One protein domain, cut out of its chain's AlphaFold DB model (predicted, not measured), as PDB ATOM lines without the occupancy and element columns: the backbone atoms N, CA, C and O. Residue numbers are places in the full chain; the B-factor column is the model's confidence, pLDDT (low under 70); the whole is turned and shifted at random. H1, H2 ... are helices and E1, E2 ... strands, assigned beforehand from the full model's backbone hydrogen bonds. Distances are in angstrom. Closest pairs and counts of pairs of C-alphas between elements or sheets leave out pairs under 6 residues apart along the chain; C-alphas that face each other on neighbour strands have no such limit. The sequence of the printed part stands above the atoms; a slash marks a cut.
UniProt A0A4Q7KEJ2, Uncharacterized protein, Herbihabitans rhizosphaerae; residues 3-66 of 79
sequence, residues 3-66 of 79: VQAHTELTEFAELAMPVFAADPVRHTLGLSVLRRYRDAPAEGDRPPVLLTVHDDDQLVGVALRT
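This is residues 3 to 66 of the 79 residues of an uncharacterized protein of Herbihabitans rhizosphaerae (UniProt A0A4Q7KEJ2). A small antiparallel sheet, E1, E2, E3 in order, has H1 slanting over one face, with H2 folding back beside H1 as a helical hairpin; residues 39 to 44 stick out. The 64 printed residues, of mixed class, run E1, H1, H2, E2, E3. The whole is compact, radius of gyration of the C-alphas 11.7 A, spanning 39 by 25 by 16 A.

Start at E2, residues 49 to 55. Antiparallel to it are E1, residues 3 to 6, with N 4 and O 52 2.9 A apart, and E3, residues 58 to 65, its hairpin partner, with N 51 and O 63 2.9 A apart. H1, residues 9 to 22, is over E2 and E3, 8.8 A in height over the sheet; its closest C-alphas to E3 are Ala 16 and Val 62, 6.2 A. H2, residues 28 to 39, touches H1, closest at C-alphas 31 and 20, 6.8 A, at a shallow tilt of 29 degrees, opposite ways. Both helices form two layers with the sheet, helices on one face. Every O i to N i+4 pair is within hydrogen-bond range in H2, 8 of 10 in H1.

Find C-alpha 3 at (283.892, 577.993, 475.533), where E1 begins; H1 runs 19.8 A, E2 20.0 A, and E3 21.7 A to C-alpha 65 at (285.245, 566.982, 466.290).

The printed part has no cut, no long link and no residue under 70 in pLDDT.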
ATOM      1  N   VAL A   3     284.220 579.211 476.292       96.94
ATOM      2  CA  VAL A   3     283.892 577.993 475.533       96.94
ATOM      3  C   VAL A   3     282.971 577.123 476.372       96.94
ATOM      4  O   VAL A   3     283.289 576.828 477.523       96.94
ATOM      5  N   GLN A   4     281.865 576.679 475.783       97.69
ATOM      6  CA  GLN A   4     280.934 575.747 476.409       97.69
ATOM      7  C   GLN A   4     280.969 574.413 475.668       97.69
ATOM      8  O   GLN A   4     280.866 574.364 474.441       97.69
ATOM      9  N   ALA A   5     281.133 573.332 476.429       96.62
ATOM     10  CA  ALA A   5     281.056 571.973 475.920       96.62
ATOM     11  C   ALA A   5     279.641 571.421 476.078       96.62
ATOM     12  O   ALA A   5     279.000 571.639 477.104       96.62
ATOM     13  N   HIS A   6     279.194 570.675 475.073       95.81
ATOM     14  CA  HIS A   6     277.875 570.053 475.031       95.81
ATOM     15  C   HIS A   6     278.023 568.536 475.006       95.81
ATOM     16  O   HIS A   6     278.886 568.002 474.304       95.81
ATOM     17  N   THR A   7     277.186 567.835 475.766       93.50
ATOM     18  CA  THR A   7     277.099 566.366 475.725       93.50
ATOM     19  C   THR A   7     275.982 565.901 474.805       93.50
ATOM     20  O   THR A   7     276.119 564.870 474.149       93.50
ATOM     21  N   GLU A   8     274.915 566.693 474.709       92.44
ATOM     22  CA  GLU A   8     273.748 566.386 473.899       92.44
ATOM     23  C   GLU A   8     273.882 566.974 472.498       92.44
ATOM     24  O   GLU A   8     274.039 568.180 472.296       92.44
ATOM     25  N   LEU A   9     273.786 566.097 471.497       92.12
ATOM     26  CA  LEU A   9     273.871 566.497 470.095       92.12
ATOM     27  C   LEU A   9     272.728 567.438 469.702       92.12
ATOM     28  O   LEU A   9     272.947 568.345 468.905       92.12
ATOM     29  N   THR A  10     271.527 567.211 470.235       92.56
ATOM     30  CA  THR A  10     270.328 567.990 469.900       92.56
ATOM     31  C   THR A  10     270.450 569.434 470.376       92.56
ATOM     32  O   THR A  10     270.274 570.340 469.569       92.56
ATOM     33  N   GLU A  11     270.842 569.649 471.636       93.81
ATOM     34  CA  GLU A  11     271.057 570.989 472.204       93.81
ATOM     35  C   GLU A  11     272.134 571.753 471.422       93.81
ATOM     36  O   GLU A  11     271.928 572.884 470.978       93.81
ATOM     37  N   PHE A  12     273.266 571.096 471.150       96.00
ATOM     38  CA  PHE A  12     274.308 571.680 470.313       96.00
ATOM     39  C   PHE A  12     273.800 572.024 468.906       96.00
ATOM     40  O   PHE A  12     274.144 573.074 468.364       96.00
ATOM     41  N   ALA A  13     273.005 571.144 468.288       93.94
ATOM     42  CA  ALA A  13     272.495 571.339 466.935       93.94
ATOM     43  C   ALA A  13     271.608 572.583 466.832       93.94
ATOM     44  O   ALA A  13     271.719 573.312 465.847       93.94
ATOM     45  N   GLU A  14     270.758 572.832 467.829       95.50
ATOM     46  CA  GLU A  14     269.888 574.012 467.882       95.50
ATOM     47  C   GLU A  14     270.701 575.311 467.904       95.50
ATOM     48  O   GLU A  14     270.407 576.235 467.144       95.50
ATOM     49  N   LEU A  15     271.782 575.349 468.689       95.75
ATOM     50  CA  LEU A  15     272.688 576.499 468.770       95.75
ATOM     51  C   LEU A  15     273.562 576.654 467.517       95.75
ATOM     52  O   LEU A  15     273.823 577.767 467.065       95.75
ATOM     53  N   ALA A  16     274.031 575.548 466.941       94.38
ATOM     54  CA  ALA A  16     274.963 575.567 465.818       94.38
ATOM     55  C   ALA A  16     274.291 575.808 464.460       94.38
ATOM     56  O   ALA A  16     274.938 576.306 463.534       94.38
ATOM     57  N   MET A  17     273.005 575.468 464.315       93.44
ATOM     58  CA  MET A  17     272.306 575.559 463.032       93.44
ATOM     59  C   MET A  17     272.275 576.981 462.449       93.44
ATOM     60  O   MET A  17     272.580 577.107 461.263       93.44
ATOM     61  N   PRO A  18     271.993 578.056 463.215       93.94
ATOM     62  CA  PRO A  18     272.065 579.424 462.697       93.94
ATOM     63  C   PRO A  18     273.451 579.790 462.148       93.94
ATOM     64  O   PRO A  18     273.548 580.399 461.083       93.94
ATOM     65  N   VAL A  19     274.526 579.359 462.822       93.75
ATOM     66  CA  VAL A  19     275.912 579.603 462.384       93.75
ATOM     67  C   VAL A  19     276.202 578.870 461.076       93.75
ATOM     68  O   VAL A  19     276.743 579.450 460.134       93.75
ATOM     69  N   PHE A  20     275.799 577.602 460.976       92.31
ATOM     70  CA  PHE A  20     275.979 576.841 459.745       92.31
ATOM     71  C   PHE A  20     275.138 577.383 458.585       92.31
ATOM     72  O   PHE A  20     275.633 577.441 457.459       92.31
ATOM     73  N   ALA A  21     273.906 577.816 458.856       91.50
ATOM     74  CA  ALA A  21     272.981 578.359 457.867       91.50
ATOM     75  C   ALA A  21     273.429 579.711 457.285       91.50
ATOM     76  O   ALA A  21     273.034 580.034 456.166       91.50
ATOM     77  N   ALA A  22     274.266 580.473 457.998       94.62
ATOM     78  CA  ALA A  22     274.802 581.746 457.513       94.62
ATOM     79  C   ALA A  22     275.700 581.587 456.269       94.62
ATOM     80  O   ALA A  22     275.705 582.455 455.399       94.62
ATOM     81  N   ASP A  23     276.435 580.473 456.166       93.44
ATOM     82  CA  ASP A  23     277.208 580.101 454.972       93.44
ATOM     83  C   ASP A  23     277.305 578.566 454.836       93.44
ATOM     84  O   ASP A  23     278.287 577.940 455.253       93.44
ATOM     85  N   PRO A  24     276.284 577.916 454.252       91.38
ATOM     86  CA  PRO A  24     276.231 576.457 454.165       91.38
ATOM     87  C   PRO A  24     277.357 575.858 453.315       91.38
ATOM     88  O   PRO A  24     277.779 574.723 453.550       91.38
ATOM     89  N   VAL A  25     277.862 576.611 452.331       94.94
ATOM     90  CA  VAL A  25     278.943 576.161 451.445       94.94
ATOM     91  C   VAL A  25     280.236 576.048 452.244       94.94
ATOM     92  O   VAL A  25     280.876 574.996 452.232       94.94
ATOM     93  N   ARG A  26     280.588 577.077 453.023       91.88
ATOM     94  CA  ARG A  26     281.764 577.020 453.906       91.88
ATOM     95  C   ARG A  26     281.600 576.016 455.043       91.88
ATOM     96  O   ARG A  26     282.584 575.434 455.492       91.88
ATOM     97  N   HIS A  27     280.369 575.758 455.470       92.50
ATOM     98  CA  HIS A  27     280.068 574.862 456.586       92.50
ATOM     99  C   HIS A  27     279.593 573.463 456.174       92.50
ATOM    100  O   HIS A  27     279.085 572.710 457.009       92.50
ATOM    101  N   THR A  28     279.798 573.064 454.915       93.06
ATOM    102  CA  THR A  28     279.298 571.783 454.385       93.06
ATOM    103  C   THR A  28     279.776 570.585 455.206       93.06
ATOM    104  O   THR A  28     278.988 569.678 455.480       93.06
ATOM    105  N   LEU A  29     281.038 570.575 455.654       89.94
ATOM    106  CA  LEU A  29     281.559 569.484 456.483       89.94
ATOM    107  C   LEU A  29     280.861 569.429 457.850       89.94
ATOM    108  O   LEU A  29     280.456 568.352 458.283       89.94
ATOM    109  N   GLY A  30     280.682 570.584 458.498       89.56
ATOM    110  CA  GLY A  30     280.006 570.686 459.791       89.56
ATOM    111  C   GLY A  30     278.564 570.179 459.721       89.56
ATOM    112  O   GLY A  30     278.174 569.295 460.485       89.56
ATOM    113  N   LEU A  31     277.817 570.650 458.719       92.50
ATOM    114  CA  LEU A  31     276.450 570.211 458.426       92.50
ATOM    115  C   LEU A  31     276.370 568.711 458.131       92.50
ATOM    116  O   LEU A  31     275.500 568.021 458.660       92.50
ATOM    117  N   SER A  32     277.286 568.193 457.312       91.00
ATOM    118  CA  SER A  32     277.301 566.775 456.935       91.00
ATOM    119  C   SER A  32     277.553 565.874 458.139       91.00
ATOM    120  O   SER A  32     276.894 564.846 458.296       91.00
ATOM    121  N   VAL A  33     278.479 566.264 459.019       89.50
ATOM    122  CA  VAL A  33     278.764 565.502 460.238       89.50
ATOM    123  C   VAL A  33     277.589 565.553 461.207       89.50
ATOM    124  O   VAL A  33     277.195 564.503 461.717       89.50
ATOM    125  N   LEU A  34     277.014 566.736 461.436       90.44
ATOM    126  CA  LEU A  34     275.866 566.904 462.325       90.44
ATOM    127  C   LEU A  34     274.681 566.053 461.851       90.44
ATOM    128  O   LEU A  34     274.126 565.272 462.621       90.44
ATOM    129  N   ARG A  35     274.364 566.132 460.552       90.75
ATOM    130  CA  ARG A  35     273.323 565.322 459.910       90.75
ATOM    131  C   ARG A  35     273.589 563.831 460.081       90.75
ATOM    132  O   ARG A  35     272.688 563.084 460.435       90.75
ATOM    133  N   ARG A  36     274.829 563.392 459.862       90.50
ATOM    134  CA  ARG A  36     275.206 561.984 459.991       90.50
ATOM    135  C   ARG A  36     275.018 561.467 461.419       90.50
ATOM    136  O   ARG A  36     274.521 560.362 461.581       90.50
ATOM    137  N   TYR A  37     275.423 562.227 462.436       89.75
ATOM    138  CA  TYR A  37     275.294 561.786 463.831       89.75
ATOM    139  C   TYR A  37     273.842 561.809 464.319       89.75
ATOM    140  O   TYR A  37     273.470 560.971 465.134       89.75
ATOM    141  N   ARG A  38     273.030 562.736 463.805       87.62
ATOM    142  CA  ARG A  38     271.616 562.870 464.167       87.62
ATOM    143  C   ARG A  38     270.726 561.850 463.454       87.62
ATOM    144  O   ARG A  38     269.904 561.210 464.095       87.62
ATOM    145  N   ASP A  39     270.899 561.696 462.143       90.12
ATOM    146  CA  ASP A  39     269.949 560.969 461.290       90.12
ATOM    147  C   ASP A  39     270.411 559.536 460.971       90.12
ATOM    148  O   ASP A  39     269.606 558.705 460.557       90.12
ATOM    149  N   ALA A  40     271.705 559.234 461.131       88.38
ATOM    150  CA  ALA A  40     272.292 557.930 460.816       88.38
ATOM    151  C   ALA A  40     273.405 557.525 461.811       88.38
ATOM    152  O   ALA A  40     274.559 557.313 461.402       88.38
ATOM    153  N   PRO A  41     273.096 557.426 463.121       86.81
ATOM    154  CA  PRO A  41     274.050 556.914 464.096       86.81
ATOM    155  C   PRO A  41     274.436 555.477 463.729       86.81
ATOM    156  O   PRO A  41     273.591 554.654 463.383       86.81
ATOM    157  N   ALA A  42     275.731 555.179 463.776       85.50
ATOM    158  CA  ALA A  42     276.249 553.852 463.481       85.50
ATOM    159  C   ALA A  42     276.687 553.154 464.767       85.50
ATOM    160  O   ALA A  42     277.204 553.783 465.693       85.50
ATOM    161  N   GLU A  43     276.554 551.831 464.789       82.38
ATOM    162  CA  GLU A  43     277.100 551.016 465.868       82.38
ATOM    163  C   GLU A  43     278.610 551.271 466.023       82.38
ATOM    164  O   GLU A  43     279.360 551.358 465.043       82.38
ATOM    165  N   GLY A  44     279.052 551.459 467.267       81.88
ATOM    166  CA  GLY A  44     280.439 551.796 467.587       81.88
ATOM    167  C   GLY A  44     280.820 553.267 467.384       81.88
ATOM    168  O   GLY A  44     281.998 553.610 467.536       81.88
ATOM    169  N   ASP A  45     279.872 554.154 467.063       85.19
ATOM    170  CA  ASP A  45     280.130 555.590 467.120       85.19
ATOM    171  C   ASP A  45     280.477 556.026 468.539       85.19
ATOM    172  O   ASP A  45     279.775 555.748 469.508       85.19
ATOM    173  N   ARG A  46     281.591 556.750 468.648       86.19
ATOM    174  CA  ARG A  46     281.929 557.461 469.875       86.19
ATOM    175  C   ARG A  46     281.299 558.855 469.833       86.19
ATOM    176  O   ARG A  46     281.283 559.452 468.743       86.19
ATOM    177  N   PRO A  47     280.852 559.383 470.987       86.62
ATOM    178  CA  PRO A  47     280.309 560.731 471.072       86.62
ATOM    179  C   PRO A  47     281.274 561.761 470.466       86.62
ATOM    180  O   PRO A  47     282.486 561.689 470.719       86.62
ATOM    181  N   PRO A  48     280.778 562.685 469.628       90.06
ATOM    182  CA  PRO A  48     281.590 563.779 469.123       90.06
ATOM    183  C   PRO A  48     281.919 564.753 470.259       90.06
ATOM    184  O   PRO A  48     281.200 564.852 471.247       90.06
ATOM    185  N   VAL A  49     283.007 565.500 470.099       92.94
ATOM    186  CA  VAL A  49     283.254 566.685 470.926       92.94
ATOM    187  C   VAL A  49     282.492 567.842 470.297       92.94
ATOM    188  O   VAL A  49     282.681 568.107 469.108       92.94
ATOM    189  N   LEU A  50     281.652 568.505 471.087       95.69
ATOM    190  CA  LEU A  50     280.742 569.562 470.659       95.69
ATOM    191  C   LEU A  50     281.025 570.817 471.484       95.69
ATOM    192  O   LEU A  50     280.936 570.771 472.710       95.69
ATOM    193  N   LEU A  51     281.402 571.914 470.829       96.94
ATOM    194  CA  LEU A  51     281.799 573.155 471.491       96.94
ATOM    195  C   LEU A  51     281.109 574.360 470.853       96.94
ATOM    196  O   LEU A  51     281.130 574.516 469.630       96.94
ATOM    197  N   THR A  52     280.587 575.252 471.683       97.44
ATOM    198  CA  THR A  52     280.201 576.609 471.287       97.44
ATOM    199  C   THR A  52     281.200 577.607 471.855       97.44
ATOM    200  O   THR A  52     281.733 577.425 472.951       97.44
ATOM    201  N   VAL A  53     281.468 578.659 471.093       97.00
ATOM    202  CA  VAL A  53     282.363 579.748 471.467       97.00
ATOM    203  C   VAL A  53     281.529 581.009 471.579       97.00
ATOM    204  O   VAL A  53     280.862 581.392 470.618       97.00
ATOM    205  N   HIS A  54     281.587 581.642 472.741       96.69
ATOM    206  CA  HIS A  54     280.788 582.813 473.061       96.69
ATOM    207  C   HIS A  54     281.681 584.002 473.392       96.69
ATOM    208  O   HIS A  54     282.706 583.833 474.055       96.69
ATOM    209  N   ASP A  55     281.292 585.197 472.969       96.88
ATOM    210  CA  ASP A  55     281.906 586.461 473.370       96.88
ATOM    211  C   ASP A  55     280.816 587.422 473.843       96.88
ATOM    212  O   ASP A  55     279.836 587.609 473.134       96.88
ATOM    213  N   ASP A  56     280.937 587.942 475.067       95.06
ATOM    214  CA  ASP A  56     279.889 588.728 475.743       95.06
ATOM    215  C   ASP A  56     278.472 588.125 475.603       95.06
ATOM    216  O   ASP A  56     277.521 588.791 475.198       95.06
ATOM    217  N   ASP A  57     278.354 586.823 475.898       89.75
ATOM    218  CA  ASP A  57     277.136 585.999 475.775       89.75
ATOM    219  C   ASP A  57     276.554 585.869 474.353       89.75
ATOM    220  O   ASP A  57     275.507 585.249 474.153       89.75
ATOM    221  N   GLN A  58     277.252 586.378 473.337       93.75
ATOM    222  CA  GLN A  58     276.919 586.157 471.936       93.75
ATOM    223  C   GLN A  58     277.648 584.936 471.389       93.75
ATOM    224  O   GLN A  58     278.863 584.803 471.526       93.75
ATOM    225  N   LEU A  59     276.919 584.067 470.691       95.06
ATOM    226  CA  LEU A  59     277.507 582.935 469.988       95.06
ATOM    227  C   LEU A  59     278.308 583.428 468.774       95.06
ATOM    228  O   LEU A  59     277.733 583.862 467.777       95.06
ATOM    229  N   VAL A  60     279.634 583.311 468.843       94.88
ATOM    230  CA  VAL A  60     280.557 583.763 467.786       94.88
ATOM    231  C   VAL A  60     281.156 582.614 466.979       94.88
ATOM    232  O   VAL A  60     281.770 582.835 465.936       94.88
ATOM    233  N   GLY A  61     280.988 581.369 467.430       94.19
ATOM    234  CA  GLY A  61     281.491 580.218 466.696       94.19
ATOM    235  C   GLY A  61     281.057 578.878 467.261       94.19
ATOM    236  O   GLY A  61     280.623 578.755 468.406       94.19
ATOM    237  N   VAL A  62     281.220 577.849 466.438       96.38
ATOM    238  CA  VAL A  62     280.978 576.457 466.812       96.38
ATOM    239  C   VAL A  62     282.113 575.583 466.310       96.38
ATOM    240  O   VAL A  62     282.657 575.802 465.229       96.38
ATOM    241  N   ALA A  63     282.466 574.570 467.092       93.44
ATOM    242  CA  ALA A  63     283.440 573.567 466.708       93.44
ATOM    243  C   ALA A  63     282.900 572.181 467.036       93.44
ATOM    244  O   ALA A  63     282.369 571.935 468.118       93.44
ATOM    245  N   LEU A  64     283.071 571.257 466.094       91.44
ATOM    246  CA  LEU A  64     282.744 569.858 466.298       91.44
ATOM    247  C   LEU A  64     283.925 569.000 465.866       91.44
ATOM    248  O   LEU A  64     284.566 569.262 464.845       91.44
ATOM    249  N   ARG A  65     284.203 567.949 466.630       88.44
ATOM    250  CA  ARG A  65     285.245 566.982 466.290       88.44
ATOM    251  C   ARG A  65     284.718 565.575 466.463       88.44
ATOM    252  O   ARG A  65     284.325 565.180 467.559       88.44
ATOM    253  N   THR A  66     284.794 564.791 465.398       85.62
ATOM    254  CA  THR A  66     284.499 563.363 465.456       85.62
ATOM    255  C   THR A  66     285.770 562.608 465.835       85.62
ATOM    256  O   THR A  66     286.822 562.805 465.223       85.62
TER     257      THR A  66